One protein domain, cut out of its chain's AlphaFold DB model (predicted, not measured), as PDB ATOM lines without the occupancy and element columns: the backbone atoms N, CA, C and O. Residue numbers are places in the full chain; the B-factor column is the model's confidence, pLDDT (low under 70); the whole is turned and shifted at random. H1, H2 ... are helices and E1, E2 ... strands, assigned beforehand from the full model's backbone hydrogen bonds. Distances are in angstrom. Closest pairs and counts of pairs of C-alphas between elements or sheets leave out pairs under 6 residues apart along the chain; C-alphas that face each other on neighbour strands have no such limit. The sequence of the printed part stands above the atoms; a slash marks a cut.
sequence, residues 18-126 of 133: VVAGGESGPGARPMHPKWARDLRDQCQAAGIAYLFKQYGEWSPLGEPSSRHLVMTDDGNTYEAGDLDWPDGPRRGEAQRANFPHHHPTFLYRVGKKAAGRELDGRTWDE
ATOM      1  N   VAL A  18      39.738  40.396   5.253       97.56
ATOM      2  CA  VAL A  18      38.289  40.295   5.124       97.56
ATOM      3  C   VAL A  18      37.735  39.470   6.277       97.56
ATOM      4  O   VAL A  18      38.164  38.347   6.529       97.56
ATOM      5  N   VAL A  19      36.730  40.027   6.955       97.94
ATOM      6  CA  VAL A  19      35.975  39.337   8.002       97.94
ATOM      7  C   VAL A  19      34.545  39.123   7.527       97.94
ATOM      8  O   VAL A  19      33.819  40.087   7.291       97.94
ATOM      9  N   ALA A  20      34.121  37.867   7.435       98.19
ATOM     10  CA  ALA A  20      32.762  37.491   7.065       98.19
ATOM     11  C   ALA A  20      31.978  36.985   8.279       98.19
ATOM     12  O   ALA A  20      32.509  36.284   9.143       98.19
ATOM     13  N   GLY A  21      30.688  37.300   8.346       97.56
ATOM     14  CA  GLY A  21      29.802  36.705   9.336       97.56
ATOM     15  C   GLY A  21      28.351  37.130   9.176       97.56
ATOM     16  O   GLY A  21      28.069  38.202   8.647       97.56
ATOM     17  N   GLY A  22      27.442  36.280   9.648       96.88
ATOM     18  CA  GLY A  22      26.009  36.555   9.610       96.88
ATOM     19  C   GLY A  22      25.507  37.379  10.798       96.88
ATOM     20  O   GLY A  22      26.204  37.603  11.796       96.88
ATOM     21  N   GLU A  23      24.262  37.835  10.685       97.75
ATOM     22  CA  GLU A  23      23.620  38.721  11.654       97.75
ATOM     23  C   GLU A  23      23.253  37.992  12.955       97.75
ATOM     24  O   GLU A  23      22.917  36.810  12.965       97.75
ATOM     25  N   SER A  24      23.316  38.699  14.086       95.00
ATOM     26  CA  SER A  24      22.929  38.181  15.408       95.00
ATOM     27  C   SER A  24      21.784  39.004  16.003       95.00
ATOM     28  O   SER A  24      21.690  40.198  15.729       95.00
ATOM     29  N   GLY A  25      20.975  38.402  16.876       94.44
ATOM     30  CA  GLY A  25      19.896  39.072  17.606       94.44
ATOM     31  C   GLY A  25      18.487  38.898  17.016       94.44
ATOM     32  O   GLY A  25      18.269  38.131  16.071       94.44
ATOM     33  N   PRO A  26      17.484  39.573  17.609       93.56
ATOM     34  CA  PRO A  26      16.112  39.546  17.114       93.56
ATOM     35  C   PRO A  26      16.042  40.058  15.672       93.56
ATOM     36  O   PRO A  26      16.585  41.113  15.364       93.56
ATOM     37  N   GLY A  27      15.376  39.310  14.791       93.62
ATOM     38  CA  GLY A  27      15.219  39.701  13.387       93.62
ATOM     39  C   GLY A  27      16.458  39.516  12.505       93.62
ATOM     40  O   GLY A  27      16.424  39.956  11.361       93.62
ATOM     41  N   ALA A  28      17.517  38.861  12.997       96.81
ATOM     42  CA  ALA A  28      18.692  38.543  12.189       96.81
ATOM     43  C   ALA A  28      18.303  37.852  10.878       96.81
ATOM     44  O   ALA A  28      17.530  36.885  10.887       96.81
ATOM     45  N   ARG A  29      18.859  38.330   9.766       96.75
ATOM     46  CA  ARG A  29      18.634  37.754   8.442       96.75
ATOM     47  C   ARG A  29      19.537  36.540   8.210       96.75
ATOM     48  O   ARG A  29      20.677  36.527   8.686       96.75
ATOM     49  N   PRO A  30      19.046  35.513   7.497       97.25
ATOM     50  CA  PRO A  30      19.880  34.396   7.084       97.25
ATOM     51  C   PRO A  30      20.981  34.854   6.116       97.25
ATOM     52  O   PRO A  30      20.783  35.763   5.312       97.25
ATOM     53  N   MET A  31      22.143  34.202   6.185       97.69
ATOM     54  CA  MET A  31      23.250  34.391   5.246       97.69
ATOM     55  C   MET A  31      23.438  33.108   4.446       97.69
ATOM     56  O   MET A  31      23.674  32.045   5.025       97.69
ATOM     57  N   HIS A  32      23.380  33.208   3.121       97.69
ATOM     58  CA  HIS A  32      23.590  32.049   2.270       97.69
ATOM     59  C   HIS A  32      25.058  31.565   2.374       97.69
ATOM     60  O   HIS A  32      25.974  32.368   2.177       97.69
ATOM     61  N   PRO A  33      25.345  30.269   2.628       97.25
ATOM     62  CA  PRO A  33      26.711  29.774   2.828       97.25
ATOM     63  C   PRO A  33      27.620  29.990   1.616       97.25
ATOM     64  O   PRO A  33      28.814  30.236   1.777       97.25
ATOM     65  N   LYS A  34      27.056  29.953   0.397       97.44
ATOM     66  CA  LYS A  34      27.794  30.263  -0.838       97.44
ATOM     67  C   LYS A  34      28.447  31.646  -0.789       97.44
ATOM     68  O   LYS A  34      29.567  31.771  -1.252       97.44
ATOM     69  N   TRP A  35      27.824  32.648  -0.165       97.88
ATOM     70  CA  TRP A  35      28.405  33.992  -0.084       97.88
ATOM     71  C   TRP A  35      29.704  34.010   0.724       97.88
ATOM     72  O   TRP A  35      30.689  34.610   0.302       97.88
ATOM     73  N   ALA A  36      29.736  33.304   1.859       98.06
ATOM     74  CA  ALA A  36      30.948  33.170   2.664       98.06
ATOM     75  C   ALA A  36      32.030  32.358   1.932       98.06
ATOM     76  O   ALA A  36      33.207  32.707   2.000       98.06
ATOM     77  N   ARG A  37      31.644  31.300   1.204       98.38
ATOM     78  CA  ARG A  37      32.572  30.491   0.392       98.38
ATOM     79  C   ARG A  37      33.170  31.280  -0.768       98.38
ATOM     80  O   ARG A  37      34.380  31.276  -0.931       98.38
ATOM     81  N   ASP A  38      32.348  31.994  -1.526       98.31
ATOM     82  CA  ASP A  38      32.806  32.779  -2.672       98.31
ATOM     83  C   ASP A  38      33.744  33.907  -2.223       98.31
ATOM     84  O   ASP A  38      34.745  34.183  -2.883       98.31
ATOM     85  N   LEU A  39      33.442  34.555  -1.091       98.00
ATOM     86  CA  LEU A  39      34.296  35.599  -0.525       98.00
ATOM     87  C   LEU A  39      35.627  35.033  -0.027       98.00
ATOM     88  O   LEU A  39      36.683  35.597  -0.303       98.00
ATOM     89  N   ARG A  40      35.583  33.894   0.664       98.44
ATOM     90  CA  ARG A  40      36.772  33.144   1.063       98.44
ATOM     91  C   ARG A  40      37.638  32.800  -0.141       98.44
ATOM     92  O   ARG A  40      38.826  33.091  -0.114       98.44
ATOM     93  N   ASP A  41      37.066  32.215  -1.188       98.50
ATOM     94  CA  ASP A  41      37.819  31.766  -2.363       98.50
ATOM     95  C   ASP A  41      38.476  32.952  -3.089       98.50
ATOM     96  O   ASP A  41      39.631  32.856  -3.502       98.50
ATOM     97  N   GLN A  42      37.800  34.106  -3.149       97.81
ATOM     98  CA  GLN A  42      38.394  35.359  -3.632       97.81
ATOM     99  C   GLN A  42      39.572  35.821  -2.768       97.81
ATOM    100  O   GLN A  42      40.603  36.217  -3.307       97.81
ATOM    101  N   CYS A  43      39.447  35.749  -1.440       97.12
ATOM    102  CA  CYS A  43      40.531  36.120  -0.530       97.12
ATOM    103  C   CYS A  43      41.739  35.192  -0.694       97.12
ATOM    104  O   CYS A  43      42.859  35.673  -0.853       97.12
ATOM    105  N   GLN A  44      41.511  33.877  -0.758       96.31
ATOM    106  CA  GLN A  44      42.570  32.887  -0.977       96.31
ATOM    107  C   GLN A  44      43.283  33.109  -2.315       96.31
ATOM    108  O   GLN A  44      44.510  33.091  -2.368       96.31
ATOM    109  N   ALA A  45      42.534  33.380  -3.389       96.44
ATOM    110  CA  ALA A  45      43.106  33.671  -4.703       96.44
ATOM    111  C   ALA A  45      43.934  34.969  -4.722       96.44
ATOM    112  O   ALA A  45      44.907  35.067  -5.467       96.44
ATOM    113  N   ALA A  46      43.562  35.955  -3.904       94.06
ATOM    114  CA  ALA A  46      44.251  37.237  -3.797       94.06
ATOM    115  C   ALA A  46      45.382  37.256  -2.748       94.06
ATOM    116  O   ALA A  46      46.080  38.262  -2.640       94.06
ATOM    117  N   GLY A  47      45.566  36.184  -1.969       93.38
ATOM    118  CA  GLY A  47      46.500  36.165  -0.838       93.38
ATOM    119  C   GLY A  47      46.086  37.086   0.319       93.38
ATOM    120  O   GLY A  47      46.939  37.535   1.080       93.38
ATOM    121  N   ILE A  48      44.792  37.393   0.432       94.88
ATOM    122  CA  ILE A  48      44.213  38.250   1.473       94.88
ATOM    123  C   ILE A  48      43.787  37.374   2.647       94.88
ATOM    124  O   ILE A  48      43.127  36.353   2.447       94.88
ATOM    125  N   ALA A  49      44.105  37.797   3.874       96.94
ATOM    126  CA  ALA A  49      43.677  37.076   5.066       96.94
ATOM    127  C   ALA A  49      42.143  37.041   5.158       96.94
ATOM    128  O   ALA A  49      41.472  38.072   5.025       96.94
ATOM    129  N   TYR A  50      41.585  35.868   5.439       98.38
ATOM    130  CA  TYR A  50      40.151  35.661   5.601       98.38
ATOM    131  C   TYR A  50      39.791  35.096   6.981       98.38
ATOM    132  O   TYR A  50      40.237  34.017   7.377       98.38
ATOM    133  N   LEU A  51      38.904  35.801   7.690       98.50
ATOM    134  CA  LEU A  51      38.301  35.320   8.929       98.50
ATOM    135  C   LEU A  51      36.797  35.096   8.751       98.50
ATOM    136  O   LEU A  51      36.030  36.035   8.528       98.50
ATOM    137  N   PHE A  52      36.347  33.856   8.941       98.50
ATOM    138  CA  PHE A  52      34.931  33.547   9.096       98.50
ATOM    139  C   PHE A  52      34.557  33.601  10.577       98.50
ATOM    140  O   PHE A  52      34.906  32.736  11.380       98.50
ATOM    141  N   LYS A  53      33.840  34.654  10.966       96.50
ATOM    142  CA  LYS A  53      33.517  34.914  12.367       96.50
ATOM    143  C   LYS A  53      32.515  33.894  12.891       96.50
ATOM    144  O   LYS A  53      32.783  33.284  13.923       96.50
ATOM    145  N   GLN A  54      31.364  33.790  12.221       95.31
ATOM    146  CA  GLN A  54      30.275  32.834  12.475       95.31
ATOM    147  C   GLN A  54      29.103  33.045  11.496       95.31
ATOM    148  O   GLN A  54      29.015  34.096  10.860       95.31
ATOM    149  N   TYR A  55      28.131  32.126  11.466       97.00
ATOM    150  CA  TYR A  55      26.893  32.305  10.689       97.00
ATOM    151  C   TYR A  55      25.828  33.224  11.324       97.00
ATOM    152  O   TYR A  55      24.896  33.629  10.634       97.00
ATOM    153  N   GLY A  56      25.951  33.611  12.600       96.25
ATOM    154  CA  GLY A  56      24.948  34.466  13.252       96.25
ATOM    155  C   GLY A  56      23.798  33.658  13.861       96.25
ATOM    156  O   GLY A  56      24.061  32.653  14.499       96.25
ATOM    157  N   GLU A  57      22.536  34.076  13.732       97.12
ATOM    158  CA  GLU A  57      21.392  33.303  14.278       97.12
ATOM    159  C   GLU A  57      20.975  32.097  13.421       97.12
ATOM    160  O   GLU A  57      20.257  31.219  13.907       97.12
ATOM    161  N   TRP A  58      21.383  32.075  12.152       97.19
ATOM    162  CA  TRP A  58      20.999  31.066  11.167       97.19
ATOM    163  C   TRP A  58      22.196  30.201  10.803       97.19
ATOM    164  O   TRP A  58      23.310  30.700  10.808       97.19
ATOM    165  N   SER A  59      21.989  28.930  10.471       95.69
ATOM    166  CA  SER A  59      23.058  28.020  10.048       95.69
ATOM    167  C   SER A  59      22.546  27.028   9.003       95.69
ATOM    168  O   SER A  59      21.381  26.629   9.081       95.69
ATOM    169  N   PRO A  60      23.382  26.592   8.039       94.38
ATOM    170  CA  PRO A  60      23.047  25.462   7.169       94.38
ATOM    171  C   PRO A  60      23.023  24.126   7.917       94.38
ATOM    172  O   PRO A  60      22.529  23.133   7.392       94.38
ATOM    173  N   LEU A  61      23.561  24.098   9.136       90.88
ATOM    174  CA  LEU A  61      23.516  22.954  10.028       90.88
ATOM    175  C   LEU A  61      22.439  23.204  11.078       90.88
ATOM    176  O   LEU A  61      22.498  24.189  11.816       90.88
ATOM    177  N   GLY A  62      21.463  22.309  11.154       88.25
ATOM    178  CA  GLY A  62      20.417  22.376  12.158       88.25
ATOM    179  C   GLY A  62      19.601  21.098  12.224       88.25
ATOM    180  O   GLY A  62      19.637  20.262  11.325       88.25
ATOM    181  N   GLU A  63      18.869  20.967  13.322       88.38
ATOM    182  CA  GLU A  63      17.950  19.854  13.522       88.38
ATOM    183  C   GLU A  63      16.668  20.069  12.708       88.38
ATOM    184  O   GLU A  63      16.177  21.204  12.658       88.38
ATOM    185  N   PRO A  64      16.047  19.010  12.154       83.12
ATOM    186  CA  PRO A  64      14.792  19.119  11.402       83.12
ATOM    187  C   PRO A  64      13.647  19.801  12.167       83.12
ATOM    188  O   PRO A  64      12.756  20.389  11.563       83.12
ATOM    189  N   SER A  65      13.671  19.733  13.501       85.75
ATOM    190  CA  SER A  65      12.690  20.372  14.384       85.75
ATOM    191  C   SER A  65      12.900  21.880  14.567       85.75
ATOM    192  O   SER A  65      12.020  22.563  15.093       85.75
ATOM    193  N   SER A  66      14.051  22.419  14.157       87.75
ATOM    194  CA  SER A  66      14.334  23.852  14.250       87.75
ATOM    195  C   SER A  66      13.517  24.625  13.218       87.75
ATOM    196  O   SER A  66      13.279  24.144  12.105       87.75
ATOM    197  N   ARG A  67      13.140  25.869  13.550       91.88
ATOM    198  CA  ARG A  67      12.583  26.791  12.549       91.88
ATOM    199  C   ARG A  67      13.573  26.898  11.393       91.88
ATOM    200  O   ARG A  67      14.738  27.214  11.628       91.88
ATOM    201  N   HIS A  68      13.104  26.680  10.176       94.44
ATOM    202  CA  HIS A  68      13.932  26.707   8.984       94.44
ATOM    203  C   HIS A  68      13.212  27.379   7.825       94.44
ATOM    204  O   HIS A  68      11.989  27.463   7.811       94.44
ATOM    205  N   LEU A  69      14.004  27.832   6.864       95.44
ATOM    206  CA  LEU A  69      13.560  28.344   5.577       95.44
ATOM    207  C   LEU A  69      14.472  27.801   4.479       95.44
ATOM    208  O   LEU A  69      15.572  27.310   4.758       95.44
ATOM    209  N   VAL A  70      14.031  27.915   3.233       94.00
ATOM    210  CA  VAL A  70      14.881  27.754   2.055       94.00
ATOM    211  C   VAL A  70      15.348  29.132   1.619       94.00
ATOM    212  O   VAL A  70      14.544  30.050   1.482       94.00
ATOM    213  N   MET A  71      16.648  29.283   1.393       95.50
ATOM    214  CA  MET A  71      17.239  30.498   0.843       95.50
ATOM    215  C   MET A  71      17.982  30.160  -0.442       95.50
ATOM    216  O   MET A  71      18.726  29.184  -0.480       95.50
ATOM    217  N   THR A  72      17.797  30.968  -1.475       95.56
ATOM    218  CA  THR A  72      18.581  30.920  -2.711       95.56
ATOM    219  C   THR A  72      19.772  31.874  -2.632       95.56
ATOM    220  O   THR A  72      19.826  32.789  -1.808       95.56
ATOM    221  N   ASP A  73      20.770  31.651  -3.478       95.12
ATOM    222  CA  ASP A  73      22.020  32.412  -3.486       95.12
ATOM    223  C   ASP A  73      21.890  33.840  -4.041       95.12
ATOM    224  O   ASP A  73      22.811  34.636  -3.885       95.12
ATOM    225  N   ASP A  74      20.745  34.199  -4.617       94.25
ATOM    226  CA  ASP A  74      20.358  35.581  -4.936       94.25
ATOM    227  C   ASP A  74      19.712  36.326  -3.751       94.25
ATOM    228  O   ASP A  74      19.450  37.525  -3.831       94.25
ATOM    229  N   GLY A  75      19.482  35.634  -2.632       94.31
ATOM    230  CA  GLY A  75      18.953  36.210  -1.400       94.31
ATOM    231  C   GLY A  75      17.449  36.048  -1.198       94.31
ATOM    232  O   GLY A  75      16.952  36.479  -0.156       94.31
ATOM    233  N   ASN A  76      16.724  35.418  -2.127       94.94
ATOM    234  CA  ASN A  76      15.311  35.119  -1.911       94.94
ATOM    235  C   ASN A  76      15.131  34.038  -0.835       94.94
ATOM    236  O   ASN A  76      15.888  33.070  -0.756       94.94
ATOM    237  N   THR A  77      14.114  34.211   0.011       94.94
ATOM    238  CA  THR A  77      13.770  33.264   1.080       94.94
ATOM    239  C   THR A  77      12.349  32.755   0.918       94.94
ATOM    240  O   THR A  77      11.445  33.528   0.599       94.94
ATOM    241  N   TYR A  78      12.150  31.472   1.201       93.94
ATOM    242  CA  TYR A  78      10.878  30.765   1.114       93.94
ATOM    243  C   TYR A  78      10.667  29.962   2.398       93.94
ATOM    244  O   TYR A  78      11.544  29.204   2.817       93.94
ATOM    245  N   GLU A  79       9.525  30.154   3.041       93.00
ATOM    246  CA  GLU A  79       9.132  29.416   4.240       93.00
ATOM    247  C   GLU A  79       8.541  28.046   3.852       93.00
ATOM    248  O   GLU A  79       8.274  27.756   2.681       93.00
ATOM    249  N   ALA A  80       8.335  27.170   4.837       85.62
ATOM    250  CA  ALA A  80       7.664  25.896   4.598       85.62
ATOM    251  C   ALA A  80       6.265  26.122   3.990       85.62
ATOM    252  O   ALA A  80       5.480  26.919   4.501       85.62
ATOM    253  N   GLY A  81       5.959  25.415   2.900       88.00
ATOM    254  CA  GLY A  81       4.689  25.528   2.184       88.00
ATOM    255  C   GLY A  81       4.656  26.567   1.056       88.00
ATOM    256  O   GLY A  81       3.821  26.463   0.160       88.00
ATOM    257  N   ASP A  82       5.586  27.532   1.023       92.25
ATOM    258  CA  ASP A  82       5.605  28.603   0.007       92.25
ATOM    259  C   ASP A  82       5.698  28.065  -1.430       92.25
ATOM    260  O   ASP A  82       5.166  28.666  -2.370       92.25
ATOM    261  N   LEU A  83       6.388  26.932  -1.586       88.38
ATOM    262  CA  LEU A  83       6.702  26.294  -2.864       88.38
ATOM    263  C   LEU A  83       5.918  24.996  -3.102       88.38
ATOM    264  O   LEU A  83       6.238  24.267  -4.045       88.38
ATOM    265  N   ASP A  84       4.908  24.703  -2.279       90.00
ATOM    266  CA  ASP A  84       4.110  23.482  -2.405       90.00
ATOM    267  C   ASP A  84       3.417  23.391  -3.771       90.00
ATOM    268  O   ASP A  84       3.004  24.382  -4.381       90.00
ATOM    269  N   TRP A  85       3.287  22.168  -4.279       82.19
ATOM    270  CA  TRP A  85       2.588  21.900  -5.532       82.19
ATOM    271  C   TRP A  85       1.105  21.566  -5.278       82.19
ATOM    272  O   TRP A  85       0.824  20.796  -4.359       82.19
ATOM    273  N   PRO A  86       0.156  22.015  -6.128       86.19
ATOM    274  CA  PRO A  86       0.329  22.935  -7.258       86.19
ATOM    275  C   PRO A  86       0.242  24.421  -6.873       86.19
ATOM    276  O   PRO A  86       0.727  25.253  -7.647       86.19
ATOM    277  N   ASP A  87      -0.320  24.728  -5.700       85.31
ATOM    278  CA  ASP A  87      -0.882  26.041  -5.351       85.31
ATOM    279  C   ASP A  87      -0.145  26.761  -4.206       85.31
ATOM    280  O   ASP A  87      -0.718  27.615  -3.527       85.31
ATOM    281  N   GLY A  88       1.129  26.434  -3.972       90.94
ATOM    282  CA  GLY A  88       1.970  27.137  -3.004       90.94
ATOM    283  C   GLY A  88       1.964  28.651  -3.266       90.94
ATOM    284  O   GLY A  88       2.162  29.078  -4.413       90.94
ATOM    285  N   PRO A  89       1.748  29.492  -2.237       93.19
ATOM    286  CA  PRO A  89       1.423  30.910  -2.404       93.19
ATOM    287  C   PRO A  89       2.519  31.720  -3.107       93.19
ATOM    288  O   PRO A  89       2.225  32.740  -3.733       93.19
ATOM    289  N   ARG A  90       3.779  31.269  -3.050       92.69
ATOM    290  CA  ARG A  90       4.929  31.945  -3.673       92.69
ATOM    291  C   ARG A  90       5.547  31.153  -4.818       92.69
ATOM    292  O   ARG A  90       6.554  31.571  -5.385       92.69
ATOM    293  N   ARG A  91       4.916  30.064  -5.259       87.00
ATOM    294  CA  ARG A  91       5.418  29.232  -6.358       87.00
ATOM    295  C   ARG A  91       5.575  30.010  -7.668       87.00
ATOM    296  O   ARG A  91       6.599  29.899  -8.337       87.00
ATOM    297  N   GLY A  92       4.590  30.838  -8.018       87.38
ATOM    298  CA  GLY A  92       4.664  31.691  -9.212       87.38
ATOM    299  C   GLY A  92       5.725  32.792  -9.104       87.38
ATOM    300  O   GLY A  92       6.322  33.177 -10.106       87.38
ATOM    301  N   GLU A  93       5.985  33.293  -7.895       87.88
ATOM    302  CA  GLU A  93       7.080  34.230  -7.632       87.88
ATOM    303  C   GLU A  93       8.438  33.547  -7.812       87.88
ATOM    304  O   GLU A  93       9.268  34.057  -8.555       87.88
ATOM    305  N   ALA A  94       8.626  32.364  -7.225       87.31
ATOM    306  CA  ALA A  94       9.851  31.580  -7.351       87.31
ATOM    307  C   ALA A  94      10.176  31.236  -8.813       87.31
ATOM    308  O   ALA A  94      11.321  31.342  -9.243       87.31
ATOM    309  N   GLN A  95       9.162  30.897  -9.614       87.06
ATOM    310  CA  GLN A  95       9.341  30.684 -11.053       87.06
ATOM    311  C   GLN A  95       9.838  31.943 -11.773       87.06
ATOM    312  O   GLN A  95      10.760  31.857 -12.579       87.06
ATOM    313  N   ARG A  96       9.269  33.119 -11.469       87.12
ATOM    314  CA  ARG A  96       9.718  34.400 -12.050       87.12
ATOM    315  C   ARG A  96      11.109  34.810 -11.574       87.12
ATOM    316  O   ARG A  96      11.846  35.414 -12.342       87.12
ATOM    317  N   ALA A  97      11.460  34.457 -10.342       85.31
ATOM    318  CA  ALA A  97      12.790  34.638  -9.768       85.31
ATOM    319  C   ALA A  97      13.802  33.592 -10.264       85.31
ATOM    320  O   ALA A  97      14.908  33.525  -9.752       85.31
ATOM    321  N   ASN A  98      13.442  32.763 -11.249       85.81
ATOM    322  CA  ASN A  98      14.324  31.755 -11.827       85.81
ATOM    323  C   ASN A  98      14.879  30.747 -10.801       85.81
ATOM    324  O   ASN A  98      15.977  30.216 -10.973       85.81
ATOM    325  N   PHE A  99      14.095  30.447  -9.757       82.38
ATOM    326  CA  PHE A  99      14.456  29.551  -8.653       82.38
ATOM    327  C   PHE A  99      15.194  28.262  -9.073       82.38
ATOM    328  O   PHE A  99      16.182  27.931  -8.421       82.38
ATOM    329  N   PRO A 100      14.810  27.541 -10.155       79.81
ATOM    330  CA  PRO A 100      15.500  26.309 -10.562       79.81
ATOM    331  C   PRO A 100      16.980  26.471 -10.939       79.81
ATOM    332  O   PRO A 100      17.694  25.474 -10.998       79.81
ATOM    333  N   HIS A 101      17.436  27.691 -11.229       87.56
ATOM    334  CA  HIS A 101      18.823  27.986 -11.601       87.56
ATOM    335  C   HIS A 101      19.655  28.560 -10.453       87.56
ATOM    336  O   HIS A 101      20.849  28.795 -10.627       87.56
ATOM    337  N   HIS A 102      19.036  28.783  -9.298       92.25
ATOM    338  CA  HIS A 102      19.726  29.204  -8.092       92.25
ATOM    339  C   HIS A 102      20.252  28.004  -7.307       92.25
ATOM    340  O   HIS A 102      19.927  26.850  -7.594       92.25
ATOM    341  N   HIS A 103      21.072  28.275  -6.294       91.94
ATOM    342  CA  HIS A 103      21.557  27.267  -5.356       91.94
ATOM    343  C   HIS A 103      20.723  27.299  -4.066       91.94
ATOM    344  O   HIS A 103      21.160  27.921  -3.106       91.94
ATOM    345  N   PRO A 104      19.526  26.682  -4.003       92.38
ATOM    346  CA  PRO A 104      18.728  26.688  -2.786       92.38
ATOM    347  C   PRO A 104      19.400  25.865  -1.683       92.38
ATOM    348  O   PRO A 104      19.906  24.766  -1.919       92.38
ATOM    349  N   THR A 105      19.342  26.365  -0.455       94.38
ATOM    350  CA  THR A 105      19.776  25.643   0.743       94.38
ATOM    351  C   THR A 105      18.790  25.848   1.881       94.38
ATOM    352  O   THR A 105      18.189  26.915   2.017       94.38
ATOM    353  N   PHE A 106      18.668  24.843   2.744       94.75
ATOM    354  CA  PHE A 106      18.006  25.024   4.029       94.75
ATOM    355  C   PHE A 106      18.885  25.856   4.956       94.75
ATOM    356  O   PHE A 106      20.100  25.655   5.016       94.75
ATOM    357  N   LEU A 107      18.256  26.776   5.683       96.56
ATOM    358  CA  LEU A 107      18.859  27.504   6.788       96.56
ATOM    359  C   LEU A 107      17.964  27.394   8.011       96.56
ATOM    360  O   LEU A 107      16.770  27.680   7.959       96.56
ATOM    361  N   TYR A 108      18.574  27.009   9.123       96.38
ATOM    362  CA  TYR A 108      17.918  26.743  10.391       96.38
ATOM    363  C   TYR A 108      18.245  27.859  11.376       96.38
ATOM    364  O   TYR A 108      19.407  28.233  11.546       96.38
ATOM    365  N   ARG A 109      17.231  28.383  12.063       95.62
ATOM    366  CA  ARG A 109      17.404  29.362  13.136       95.62
ATOM    367  C   ARG A 109      17.806  28.643  14.421       95.62
ATOM    368  O   ARG A 109      16.969  28.365  15.276       95.62
ATOM    369  N   VAL A 110      19.094  28.338  14.532       95.25
ATOM    370  CA  VAL A 110      19.684  27.577  15.649       95.25
ATOM    371  C   VAL A 110      20.149  28.463  16.805       95.25
ATOM    372  O   VAL A 110      20.379  27.989  17.915       95.25
ATOM    373  N   GLY A 111      20.266  29.766  16.560       94.50
ATOM    374  CA  GLY A 111      20.741  30.729  17.534       94.50
ATOM    375  C   GLY A 111      22.256  30.928  17.493       94.50
ATOM    376  O   GLY A 111      23.015  29.993  17.229       94.50
ATOM    377  N   LYS A 112      22.714  32.142  17.827       93.81
ATOM    378  CA  LYS A 112      24.133  32.551  17.747       93.81
ATOM    379  C   LYS A 112      25.139  31.522  18.266       93.81
ATOM    380  O   LYS A 112      26.156  31.263  17.637       93.81
ATOM    381  N   LYS A 113      24.884  30.963  19.451       91.81
ATOM    382  CA  LYS A 113      25.829  30.038  20.097       91.81
ATOM    383  C   LYS A 113      25.970  28.721  19.329       91.81
ATOM    384  O   LYS A 113      27.068  28.183  19.288       91.81
ATOM    385  N   ALA A 114      24.879  28.223  18.750       93.25
ATOM    386  CA  ALA A 114      24.850  26.941  18.053       93.25
ATOM    387  C   ALA A 114      25.267  27.058  16.581       93.25
ATOM    388  O   ALA A 114      25.777  26.097  16.020       93.25
ATOM    389  N   ALA A 115      25.089  28.229  15.961       93.44
ATOM    390  CA  ALA A 115      25.407  28.431  14.549       93.44
ATOM    391  C   ALA A 115      26.896  28.227  14.228       93.44
ATOM    392  O   ALA A 115      27.237  27.801  13.129       93.44
ATOM    393  N   GLY A 116      27.774  28.479  15.201       93.31
ATOM    394  CA  GLY A 116      29.178  28.096  15.123       93.31
ATOM    395  C   GLY A 116      30.006  28.910  14.127       93.31
ATOM    396  O   GLY A 116      29.558  29.892  13.532       93.31
ATOM    397  N   ARG A 117      31.273  28.505  14.003       96.19
ATOM    398  CA  ARG A 117      32.333  29.217  13.264       96.19
ATOM    399  C   ARG A 117      32.934  28.386  12.131       96.19
ATOM    400  O   ARG A 117      33.933  28.781  11.541       96.19
ATOM    401  N   GLU A 118      32.370  27.215  11.867       96.12
ATOM    402  CA  GLU A 118      32.910  26.292  10.877       96.12
ATOM    403  C   GLU A 118      32.331  26.580   9.496       96.12
ATOM    404  O   GLU A 118      31.119  26.655   9.311       96.12
ATOM    405  N   LEU A 119      33.204  26.710   8.505       96.50
ATOM    406  CA  LEU A 119      32.845  26.817   7.100       96.50
ATOM    407  C   LEU A 119      33.540  25.675   6.360       96.50
ATOM    408  O   LEU A 119      34.767  25.648   6.259       96.50
ATOM    409  N   ASP A 120      32.736  24.732   5.867       94.50
ATOM    410  CA  ASP A 120      33.178  23.488   5.219       94.50
ATOM    411  C   ASP A 120      34.058  22.601   6.124       94.50
ATOM    412  O   ASP A 120      35.111  22.113   5.723       94.50
ATOM    413  N   GLY A 121      33.611  22.399   7.371       94.50
ATOM    414  CA  GLY A 121      34.221  21.454   8.319       94.50
ATOM    415  C   GLY A 121      35.505  21.942   8.992       94.50
ATOM    416  O   GLY A 121      36.184  21.158   9.652       94.50
ATOM    417  N   ARG A 122      35.862  23.221   8.830       96.19
ATOM    418  CA  ARG A 122      36.983  23.850   9.541       96.19
ATOM    419  C   ARG A 122      36.706  25.309   9.870       96.19
ATOM    420  O   ARG A 122      35.846  25.941   9.252       96.19
ATOM    421  N   THR A 123      37.466  25.867  10.804       97.94
ATOM    422  CA  THR A 123      37.478  27.313  11.035       97.94
ATOM    423  C   THR A 123      38.410  28.015  10.048       97.94
ATOM    424  O   THR A 123      39.370  27.434   9.538       97.94
ATOM    425  N   TRP A 124      38.093  29.275   9.758       98.06
ATOM    426  CA  TRP A 124      38.920  30.167   8.950       98.06
ATOM    427  C   TRP A 124      39.250  31.371   9.827       98.06
ATOM    428  O   TRP A 124      38.389  32.220  10.046       98.06
ATOM    429  N   ASP A 125      40.452  31.377  10.399       97.94
ATOM    430  CA  ASP A 125      40.876  32.272  11.489       97.94
ATOM    431  C   ASP A 125      42.129  33.077  11.109       97.94
ATOM    432  O   ASP A 125      43.006  33.324  11.936       97.94
ATOM    433  N   GLU A 126      42.260  33.438   9.833       97.56
ATOM    434  CA  GLU A 126      43.450  34.125   9.340       97.56
ATOM    435  C   GLU A 126      43.471  35.590   9.788       97.56
ATOM    436  O   GLU A 126      42.441  36.269   9.878       97.56
TER     437      GLU A 126
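What this domain is: This is residues 18 to 126 of the 133 residues of an uncharacterized protein of Mycolicibacterium insubricum (UniProt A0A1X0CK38). The model has little regular structure: elongated and largely loops, it has H1 packed on the two-stranded sheet E1 E2 at one end, the strand pair E3 E4 in the middle, and short H2 toward the other end. The printed part has 109 residues, 43 in three named helices and four named strands, in order E1 H1 E2 E3 H2 E4 H3. The class is mixed; the whole is compact, radius of gyration of the C-alphas 15.1 A, spans 48 by 29 by 22 A.

Where its parts are: E1 is residues 18 to 21, from C-alpha 18 at (38.289, 40.295, 5.124); E2 is 49 to 54, 15.9 A long; H1 is 33 to 46, 20.2 A. E3 is 68 to 71, E4 105 to 109, H2 91 to 96, and H3 112 to 115, ending at C-alpha 115 (25.407, 28.431, 14.549).

How they stand to each other: E1 and E2 are parallel, N 18 and O 49 being 2.9 A apart, within hydrogen-bond range. E1, H1 and E2 form a strand-helix-strand unit, parallel neighbour strands with a helix between, its crossover right-handed; the closest C-alphas of H1 and E2, Cys 43 and Tyr 50, are 6.2 A apart. E3 and E4 are antiparallel, N 69 and O 107 within hydrogen-bond range at 3.0 A. H3 touches no helix. Every O i to N i+4 pair is within range in H1 and H2; H3 is too short for one.

The domain as a whole: The farthest C-alphas, Gly 47 and Asp 87, are 48.7 A apart. The printed part has no cut; links E1 to H1, E2 to E3 and E3 to H2 are long. No printed residue has pLDDT under 70.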